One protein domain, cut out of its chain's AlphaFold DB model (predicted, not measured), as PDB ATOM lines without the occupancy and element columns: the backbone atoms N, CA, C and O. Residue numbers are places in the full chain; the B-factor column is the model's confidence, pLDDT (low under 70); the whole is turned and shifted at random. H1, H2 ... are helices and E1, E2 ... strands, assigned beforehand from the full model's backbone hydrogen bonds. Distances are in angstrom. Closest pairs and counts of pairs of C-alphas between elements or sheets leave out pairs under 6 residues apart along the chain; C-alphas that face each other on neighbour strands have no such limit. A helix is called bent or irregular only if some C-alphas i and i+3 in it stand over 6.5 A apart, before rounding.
ATOM      1  N   LEU A 213     251.447 289.917 132.098       91.56
ATOM      2  CA  LEU A 213     251.962 291.264 132.382       91.56
ATOM      3  C   LEU A 213     250.871 292.325 132.250       91.56
ATOM      4  O   LEU A 213     250.752 293.200 133.106       91.56
ATOM      5  N   VAL A 214     250.101 292.260 131.160       93.44
ATOM      6  CA  VAL A 214     249.093 293.267 130.806       93.44
ATOM      7  C   VAL A 214     247.823 292.570 130.333       93.44
ATOM      8  O   VAL A 214     247.871 291.668 129.494       93.44
ATOM      9  N   SER A 215     246.679 293.003 130.861       94.19
ATOM     10  CA  SER A 215     245.347 292.545 130.467       94.19
ATOM     11  C   SER A 215     244.475 293.745 130.107       94.19
ATOM     12  O   SER A 215     244.235 294.615 130.949       94.19
ATOM     13  N   ILE A 216     244.023 293.801 128.849       95.25
ATOM     14  CA  ILE A 216     243.251 294.921 128.297       95.25
ATOM     15  C   ILE A 216     241.935 294.399 127.719       95.25
ATOM     16  O   ILE A 216     241.959 293.678 126.718       95.25
ATOM     17  N   PRO A 217     240.778 294.766 128.287       95.50
ATOM     18  CA  PRO A 217     239.502 294.529 127.638       95.50
ATOM     19  C   PRO A 217     239.390 295.441 126.410       95.50
ATOM     20  O   PRO A 217     239.480 296.664 126.509       95.50
ATOM     21  N   LEU A 218     239.199 294.845 125.237       95.69
ATOM     22  CA  LEU A 218     239.007 295.551 123.978       95.69
ATOM     23  C   LEU A 218     237.592 295.322 123.469       95.69
ATOM     24  O   LEU A 218     237.125 294.184 123.366       95.69
ATOM     25  N   ARG A 219     236.915 296.414 123.113       95.88
ATOM     26  CA  ARG A 219     235.597 296.349 122.489       95.88
ATOM     27  C   ARG A 219     235.750 296.178 120.983       95.88
ATOM     28  O   ARG A 219     236.288 297.041 120.296       95.88
ATOM     29  N   LEU A 220     235.270 295.050 120.480       94.19
ATOM     30  CA  LEU A 220     235.264 294.695 119.067       94.19
ATOM     31  C   LEU A 220     234.084 295.366 118.340       94.19
ATOM     32  O   LEU A 220     233.054 295.688 118.937       94.19
ATOM     33  N   ASN A 221     234.185 295.496 117.015       90.38
ATOM     34  CA  ASN A 221     233.144 296.114 116.178       90.38
ATOM     35  C   ASN A 221     231.799 295.361 116.202       90.38
ATOM     36  O   ASN A 221     230.762 295.933 115.880       90.38
ATOM     37  N   ASN A 222     231.801 294.083 116.588       90.19
ATOM     38  CA  ASN A 222     230.586 293.284 116.778       90.19
ATOM     39  C   ASN A 222     229.886 293.562 118.127       90.19
ATOM     40  O   ASN A 222     228.888 292.916 118.437       90.19
ATOM     41  N   GLY A 223     230.409 294.493 118.933       91.94
ATOM     42  CA  GLY A 223     229.923 294.809 120.276       91.94
ATOM     43  C   GLY A 223     230.409 293.845 121.362       91.94
ATOM     44  O   GLY A 223     230.118 294.081 122.534       91.94
ATOM     45  N   GLY A 224     231.145 292.793 120.995       93.50
ATOM     46  CA  GLY A 224     231.791 291.881 121.930       93.50
ATOM     47  C   GLY A 224     232.972 292.543 122.633       93.50
ATOM     48  O   GLY A 224     233.622 293.429 122.082       93.50
ATOM     49  N   ILE A 225     233.249 292.101 123.855       95.00
ATOM     50  CA  ILE A 225     234.446 292.485 124.601       95.00
ATOM     51  C   ILE A 225     235.316 291.237 124.676       95.00
ATOM     52  O   ILE A 225     234.863 290.217 125.195       95.00
ATOM     53  N   ASP A 226     236.536 291.310 124.151       96.00
ATOM     54  CA  ASP A 226     237.544 290.264 124.337       96.00
ATOM     55  C   ASP A 226     238.778 290.857 125.015       96.00
ATOM     56  O   ASP A 226     239.036 292.057 124.938       96.00
ATOM     57  N   THR A 227     239.527 290.026 125.730       95.75
ATOM     58  CA  THR A 227     240.661 290.482 126.535       95.75
ATOM     59  C   THR A 227     241.971 290.208 125.808       95.75
ATOM     60  O   THR A 227     242.354 289.054 125.604       95.75
ATOM     61  N   LEU A 228     242.689 291.270 125.449       96.06
ATOM     62  CA  LEU A 228     244.060 291.188 124.963       96.06
ATOM     63  C   LEU A 228     244.993 290.963 126.156       96.06
ATOM     64  O   LEU A 228     245.079 291.801 127.051       96.06
ATOM     65  N   ARG A 229     245.683 289.818 126.162       95.44
ATOM     66  CA  ARG A 229     246.640 289.433 127.207       95.44
ATOM     67  C   ARG A 229     248.058 289.421 126.641       95.44
ATOM     68  O   ARG A 229     248.293 288.783 125.611       95.44
ATOM     69  N   LEU A 230     248.975 290.097 127.330       95.69
ATOM     70  CA  LEU A 230     250.418 290.073 127.082       95.69
ATOM     71  C   LEU A 230     251.102 289.291 128.205       95.69
ATOM     72  O   LEU A 230     250.907 289.608 129.378       95.69
ATOM     73  N   PHE A 231     251.894 288.281 127.851       94.75
ATOM     74  CA  PHE A 231     252.659 287.476 128.807       94.75
ATOM     75  C   PHE A 231     254.103 287.972 128.936       94.75
ATOM     76  O   PHE A 231     254.652 288.515 127.983       94.75
ATOM     77  N   ALA A 232     254.744 287.703 130.079       90.62
ATOM     78  CA  ALA A 232     256.118 288.135 130.380       90.62
ATOM     79  C   ALA A 232     257.185 287.717 129.357       90.62
ATOM     80  O   ALA A 232     258.190 288.401 129.188       90.62
ATOM     81  N   CYS A 233     256.965 286.600 128.668       91.81
ATOM     82  CA  CYS A 233     257.909 286.047 127.699       91.81
ATOM     83  C   CYS A 233     257.510 286.320 126.239       91.81
ATOM     84  O   CYS A 233     258.167 285.814 125.330       91.81
ATOM     85  N   GLU A 234     256.413 287.041 125.996       95.75
ATOM     86  CA  GLU A 234     255.846 287.237 124.662       95.75
ATOM     87  C   GLU A 234     256.115 288.656 124.156       95.75
ATOM     88  O   GLU A 234     255.890 289.631 124.864       95.75
ATOM     89  N   ALA A 235     256.572 288.792 122.908       96.12
ATOM     90  CA  ALA A 235     256.733 290.107 122.297       96.12
ATOM     91  C   ALA A 235     255.354 290.747 122.018       96.12
ATOM     92  O   ALA A 235     254.441 290.050 121.554       96.12
ATOM     93  N   PRO A 236     255.188 292.078 122.163       96.75
ATOM     94  CA  PRO A 236     253.896 292.749 121.972       96.75
ATOM     95  C   PRO A 236     253.321 292.553 120.560       96.75
ATOM     96  O   PRO A 236     252.106 292.459 120.370       96.75
ATOM     97  N   LYS A 237     254.193 292.404 119.553       97.62
ATOM     98  CA  LYS A 237     253.807 292.089 118.167       97.62
ATOM     99  C   LYS A 237     253.170 290.707 118.025       97.62
ATOM    100  O   LYS A 237     252.224 290.559 117.251       97.62
ATOM    101  N   ASP A 238     253.676 289.717 118.752       97.38
ATOM    102  CA  ASP A 238     253.169 288.346 118.695       97.38
ATOM    103  C   ASP A 238     251.849 288.228 119.463       97.38
ATOM    104  O   ASP A 238     250.887 287.680 118.921       97.38
ATOM    105  N   ALA A 239     251.747 288.875 120.630       96.88
ATOM    106  CA  ALA A 239     250.501 288.961 121.392       96.88
ATOM    107  C   ALA A 239     249.376 289.631 120.579       96.88
ATOM    108  O   ALA A 239     248.265 289.098 120.485       96.88
ATOM    109  N   ALA A 240     249.672 290.758 119.916       97.12
ATOM    110  CA  ALA A 240     248.730 291.440 119.028       97.12
ATOM    111  C   ALA A 240     248.314 290.556 117.842       97.12
ATOM    112  O   ALA A 240     247.132 290.462 117.509       97.12
ATOM    113  N   LYS A 241     249.268 289.852 117.218       97.75
ATOM    114  CA  LYS A 241     248.990 288.933 116.109       97.75
ATOM    115  C   LYS A 241     248.106 287.763 116.546       97.75
ATOM    116  O   LYS A 241     247.146 287.454 115.841       97.75
ATOM    117  N   ARG A 242     248.384 287.150 117.703       96.94
ATOM    118  CA  ARG A 242     247.567 286.074 118.288       96.94
ATOM    119  C   ARG A 242     246.138 286.548 118.535       96.94
ATOM    120  O   ARG A 242     245.192 285.855 118.173       96.94
ATOM    121  N   PHE A 243     245.974 287.747 119.090       96.69
ATOM    122  CA  PHE A 243     244.658 288.333 119.328       96.69
ATOM    123  C   PHE A 243     243.891 288.616 118.029       96.69
ATOM    124  O   PHE A 243     242.714 288.265 117.924       96.69
ATOM    125  N   CYS A 244     244.552 289.184 117.013       96.50
ATOM    126  CA  CYS A 244     243.936 289.397 115.704       96.50
ATOM    127  C   CYS A 244     243.519 288.076 115.044       96.50
ATOM    128  O   CYS A 244     242.440 288.005 114.463       96.50
ATOM    129  N   GLN A 245     244.333 287.024 115.166       96.75
ATOM    130  CA  GLN A 245     244.003 285.693 114.653       96.75
ATOM    131  C   GLN A 245     242.802 285.078 115.382       96.75
ATOM    132  O   GLN A 245     241.886 284.599 114.720       96.75
ATOM    133  N   LYS A 246     242.768 285.152 116.721       96.31
ATOM    134  CA  LYS A 246     241.668 284.633 117.554       96.31
ATOM    135  C   LYS A 246     240.324 285.289 117.219       96.31
ATOM    136  O   LYS A 246     239.310 284.606 117.135       96.31
ATOM    137  N   ASN A 247     240.327 286.600 116.984       95.50
ATOM    138  CA  ASN A 247     239.116 287.382 116.721       95.50
ATOM    139  C   ASN A 247     238.824 287.614 115.232       95.50
ATOM    140  O   ASN A 247     237.916 288.370 114.895       95.50
ATOM    141  N   THR A 248     239.557 286.959 114.324       95.88
ATOM    142  CA  THR A 248     239.396 287.112 112.863       95.88
ATOM    143  C   THR A 248     239.501 288.575 112.389       95.88
ATOM    144  O   THR A 248     238.788 289.010 111.486       95.88
ATOM    145  N   LEU A 249     240.380 289.359 113.019       94.38
ATOM    146  CA  LEU A 249     240.595 290.777 112.720       94.38
ATOM    147  C   LEU A 249     241.598 290.976 111.577       94.38
ATOM    148  O   LEU A 249     242.446 290.127 111.299       94.38
ATOM    149  N   GLU A 250     241.540 292.139 110.925       95.00
ATOM    150  CA  GLU A 250     242.477 292.480 109.857       95.00
ATOM    151  C   GLU A 250     243.918 292.623 110.368       95.00
ATOM    152  O   GLU A 250     244.187 293.295 111.364       95.00
ATOM    153  N   ASN A 251     244.885 292.111 109.598       94.75
ATOM    154  CA  ASN A 251     246.319 292.219 109.911       94.75
ATOM    155  C   ASN A 251     246.840 293.669 109.988       94.75
ATOM    156  O   ASN A 251     247.953 293.899 110.464       94.75
ATOM    157  N   ARG A 252     246.062 294.653 109.517       94.56
ATOM    158  CA  ARG A 252     246.391 296.082 109.624       94.56
ATOM    159  C   ARG A 252     246.411 296.559 111.079       94.56
ATOM    160  O   ARG A 252     247.213 297.426 111.405       94.56
ATOM    161  N   LEU A 253     245.613 295.930 111.944       94.25
ATOM    162  CA  LEU A 253     245.492 296.264 113.367       94.25
ATOM    163  C   LEU A 253     246.660 295.771 114.225       94.25
ATOM    164  O   LEU A 253     246.842 296.237 115.345       94.25
ATOM    165  N   VAL A 254     247.496 294.868 113.705       96.44
ATOM    166  CA  VAL A 254     248.609 294.294 114.477       96.44
ATOM    167  C   VAL A 254     249.617 295.370 114.888       96.44
ATOM    168  O   VAL A 254     250.126 295.338 116.002       96.44
ATOM    169  N   LYS A 255     249.897 296.341 114.009       96.50
ATOM    170  CA  LYS A 255     250.838 297.434 114.295       96.50
ATOM    171  C   LYS A 255     250.343 298.391 115.392       96.50
ATOM    172  O   LYS A 255     251.095 298.558 116.348       96.50
ATOM    173  N   PRO A 256     249.136 298.989 115.301       96.06
ATOM    174  CA  PRO A 256     248.640 299.883 116.349       96.06
ATOM    175  C   PRO A 256     248.463 299.170 117.692       96.06
ATOM    176  O   PRO A 256     248.843 299.717 118.721       96.06
ATOM    177  N   LEU A 257     247.981 297.919 117.698       95.56
ATOM    178  CA  LEU A 257     247.865 297.145 118.939       95.56
ATOM    179  C   LEU A 257     249.232 296.857 119.571       95.56
ATOM    180  O   LEU A 257     249.373 296.976 120.784       95.56
ATOM    181  N   ALA A 258     250.246 296.516 118.769       96.81
ATOM    182  CA  ALA A 258     251.597 296.295 119.281       96.81
ATOM    183  C   ALA A 258     252.218 297.579 119.851       96.81
ATOM    184  O   ALA A 258     252.797 297.528 120.929       96.81
ATOM    185  N   ALA A 259     252.057 298.717 119.165       96.00
ATOM    186  CA  ALA A 259     252.540 300.013 119.647       96.00
ATOM    187  C   ALA A 259     251.861 300.418 120.964       96.00
ATOM    188  O   ALA A 259     252.513 300.919 121.873       96.00
ATOM    189  N   ARG A 260     250.558 300.144 121.097       94.62
ATOM    190  CA  ARG A 260     249.811 300.420 122.328       94.62
ATOM    191  C   ARG A 260     250.233 299.526 123.490       94.62
ATOM    192  O   ARG A 260     250.291 299.998 124.620       94.62
ATOM    193  N   LEU A 261     250.513 298.249 123.231       95.56
ATOM    194  CA  LEU A 261     251.054 297.342 124.247       95.56
ATOM    195  C   LEU A 261     252.438 297.797 124.723       95.56
ATOM    196  O   LEU A 261     252.675 297.795 125.924       95.56
ATOM    197  N   GLU A 262     253.303 298.229 123.803       95.56
ATOM    198  CA  GLU A 262     254.639 298.766 124.104       95.56
ATOM    199  C   GLU A 262     254.545 300.056 124.937       95.56
ATOM    200  O   GLU A 262     255.180 300.169 125.977       95.56
ATOM    201  N   GLU A 263     253.644 300.977 124.578       94.56
ATOM    202  CA  GLU A 263     253.384 302.188 125.366       94.56
ATOM    203  C   GLU A 263     252.868 301.870 126.783       94.56
ATOM    204  O   GLU A 263     253.216 302.549 127.750       94.56
ATOM    205  N   LEU A 264     252.015 300.855 126.931       93.31
ATOM    206  CA  LEU A 264     251.508 300.440 128.239       93.31
ATOM    207  C   LEU A 264     252.578 299.747 129.082       93.31
ATOM    208  O   LEU A 264     252.572 299.921 130.299       93.31
ATOM    209  N   GLU A 265     253.480 298.998 128.454       91.69
ATOM    210  CA  GLU A 265     254.641 298.395 129.106       91.69
ATOM    211  C   GLU A 265     255.625 299.473 129.585       91.69
ATOM    212  O   GLU A 265     256.023 299.460 130.748       91.69
ATOM    213  N   ASP A 266     255.926 300.465 128.745       92.44
ATOM    214  CA  ASP A 266     256.824 301.577 129.081       92.44
ATOM    215  C   ASP A 266     256.264 302.477 130.198       92.44
ATOM    216  O   ASP A 266     257.010 302.979 131.043       92.44
ATOM    217  N   ASN A 267     254.942 302.681 130.230       90.56
ATOM    218  CA  ASN A 267     254.271 303.488 131.253       90.56
ATOM    219  C   ASN A 267     253.980 302.717 132.554       90.56
ATOM    220  O   ASN A 267     253.578 303.318 133.559       90.56
ATOM    221  N   ALA A 268     254.156 301.395 132.564       88.25
ATOM    222  CA  ALA A 268     253.869 300.559 133.718       88.25
ATOM    223  C   ALA A 268     254.832 300.847 134.877       88.25
ATOM    224  O   ALA A 268     255.997 300.461 134.856       88.25
ATOM    225  N   THR A 269     254.340 301.470 135.952       84.12
ATOM    226  CA  THR A 269     255.138 301.604 137.188       84.12
ATOM    227  C   THR A 269     255.134 300.307 138.010       84.12
ATOM    228  O   THR A 269     256.087 300.024 138.731       84.12
ATOM    229  N   THR A 270     254.062 299.513 137.906       82.62
ATOM    230  CA  THR A 270     253.860 298.254 138.639       82.62
ATOM    231  C   THR A 270     253.201 297.211 137.740       82.62
ATOM    232  O   THR A 270     252.235 297.523 137.046       82.62
ATOM    233  N   LEU A 271     253.694 295.974 137.795       82.69
ATOM    234  CA  LEU A 271     253.178 294.814 137.063       82.69
ATOM    235  C   LEU A 271     252.614 293.793 138.074       82.69
ATOM    236  O   LEU A 271     253.234 293.630 139.130       82.69
ATOM    237  N   PRO A 272     251.486 293.104 137.796       84.25
ATOM    238  CA  PRO A 272     250.698 293.100 136.556       84.25
ATOM    239  C   PRO A 272     249.725 294.287 136.412       84.25
ATOM    240  O   PRO A 272     249.197 294.815 137.391       84.25
ATOM    241  N   LEU A 273     249.465 294.686 135.164       86.69
ATOM    242  CA  LEU A 273     248.564 295.777 134.790       86.69
ATOM    243  C   LEU A 273     247.213 295.237 134.319       86.69
ATOM    244  O   LEU A 273     247.098 294.617 133.259       86.69
ATOM    245  N   HIS A 274     246.172 295.525 135.094       86.94
ATOM    246  CA  HIS A 274     244.790 295.219 134.740       86.94
ATOM    247  C   HIS A 274     244.058 296.516 134.408       86.94
ATOM    248  O   HIS A 274     243.718 297.293 135.302       86.94
ATOM    249  N   LEU A 275     243.817 296.762 133.119       86.00
ATOM    250  CA  LEU A 275     242.953 297.862 132.704       86.00
ATOM    251  C   LEU A 275     241.498 297.419 132.871       86.00
ATOM    252  O   LEU A 275     241.078 296.408 132.319       86.00
ATOM    253  N   ILE A 276     240.739 298.162 133.673       81.38
ATOM    254  CA  ILE A 276     239.335 297.839 133.972       81.38
ATOM    255  C   ILE A 276     238.414 298.386 132.875       81.38
ATOM    256  O   ILE A 276     237.373 297.803 132.580       81.38
ATOM    257  N   GLU A 277     238.796 299.505 132.260       86.81
ATOM    258  CA  GLU A 277     237.958 300.180 131.277       86.81
ATOM    259  C   GLU A 277     238.178 299.602 129.870       86.81
ATOM    260  O   GLU A 277     239.322 299.552 129.404       86.81
ATOM    261  N   PRO A 278     237.103 299.161 129.185       83.50
ATOM    262  CA  PRO A 278     237.205 298.655 127.828       83.50
ATOM    263  C   PRO A 278     237.637 299.777 126.888       83.50
ATOM    264  O   PRO A 278     236.992 300.823 126.828       83.50
ATOM    265  N   GLN A 279     238.712 299.549 126.137       87.88
ATOM    266  CA  GLN A 279     239.128 300.479 125.092       87.88
ATOM    267  C   GLN A 279     238.413 300.134 123.786       87.88
ATOM    268  O   GLN A 279     238.345 298.970 123.375       87.88
ATOM    269  N   ASP A 280     237.871 301.156 123.129       87.81
ATOM    270  CA  ASP A 280     237.245 301.005 121.823       87.81
ATOM    271  C   ASP A 280     238.331 300.864 120.750       87.81
ATOM    272  O   ASP A 280     239.130 301.776 120.525       87.81
ATOM    273  N   LEU A 281     238.339 299.730 120.042       85.06
ATOM    274  CA  LEU A 281     239.281 299.477 118.941       85.06
ATOM    275  C   LEU A 281     239.169 300.507 117.811       85.06
ATOM    276  O   LEU A 281     240.136 300.721 117.085       85.06
ATOM    277  N   ALA A 282     237.998 301.130 117.664       83.38
ATOM    278  CA  ALA A 282     237.752 302.158 116.664       83.38
ATOM    279  C   ALA A 282     238.625 303.402 116.890       83.38
ATOM    280  O   ALA A 282     239.190 303.914 115.932       83.38
ATOM    281  N   GLY A 283     238.816 303.829 118.144       82.94
ATOM    282  CA  GLY A 283     239.643 305.002 118.449       82.94
ATOM    283  C   GLY A 283     241.128 304.790 118.139       82.94
ATOM    284  O   GLY A 283     241.829 305.733 117.803       82.94
ATOM    285  N   LEU A 284     241.599 303.539 118.176       79.69
ATOM    286  CA  LEU A 284     242.980 303.174 117.842       79.69
ATOM    287  C   LEU A 284     243.298 303.248 116.340       79.69
ATOM    288  O   LEU A 284     244.469 303.217 115.964       79.69
ATOM    289  N   LEU A 285     242.274 303.275 115.484       76.12
ATOM    290  CA  LEU A 285     242.424 303.346 114.030       76.12
ATOM    291  C   LEU A 285     242.499 304.785 113.512       76.12
ATOM    292  O   LEU A 285     243.069 304.989 112.446       76.12
TER     293      LEU A 285
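This is residues 213 to 285 of the 288 residues of an uncharacterized protein of Perkinsus chesapeaki (UniProt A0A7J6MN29). A hairpin of two strands, E1 and E2, has a helical hairpin, H1 and H2, packed on it, with H1 on E2 and the longer H2 reaching both strands more loosely. The last stretch, residues 268 to 285, runs back past E1, pairing briefly with it. The 73 printed residues hold two named strands, then two named helices; the sheet, order E1 - E2, is antiparallel and the class is mixed, helices and strands. The whole is compact, with a radius of gyration of the C-alphas of 11.4 A and spans of 32 by 23 by 18 A.

E1 is residues 213 to 219, 19.8 A long, beginning at C-alpha 213 (251.962, 291.264, 132.382). E2 is residues 225 to 231, 19.4 A. H2, residues 251 to 267, measures 25.4 A and ends at C-alpha 267 (254.271, 303.488, 131.253). H1 is residues 236 to 246, 15.3 A. H2 is irregular, but only just: C-alphas 252 and 255 are 6.6 A apart.

E1 and E2 are antiparallel neighbours at 161 degrees, with N 216 and O 228 at 2.9 A and N 228 and O 216 at 2.8 A, within hydrogen-bond range. Residues 214 to 215 and 218 to 219 of E1 pair parallel with 273 to 274 and 279 to 280. The closest C-alphas of E2 and H1, Leu 230 and Ala 239, are 5.8 A apart; those of E1 and H2, Val 214 and Glu 265, 7.7 A. H1 and H2 touch, closest at the C-alphas of Lys 237 and Ala 258, 4.9 A, at a steep tilt of 44 degrees, opposite ways. E1 and H1 are apart. Every O i to N i+4 pair is within hydrogen-bond range in H1, and 11 of 13 in H2.

The two C-alphas farthest apart, of Asn 222 and Thr 269, are 33.0 A apart. The printed part has no cut, and its three links between named elements are tight. Mean pLDDT of the printed part is 92.3; no printed residue is under 70.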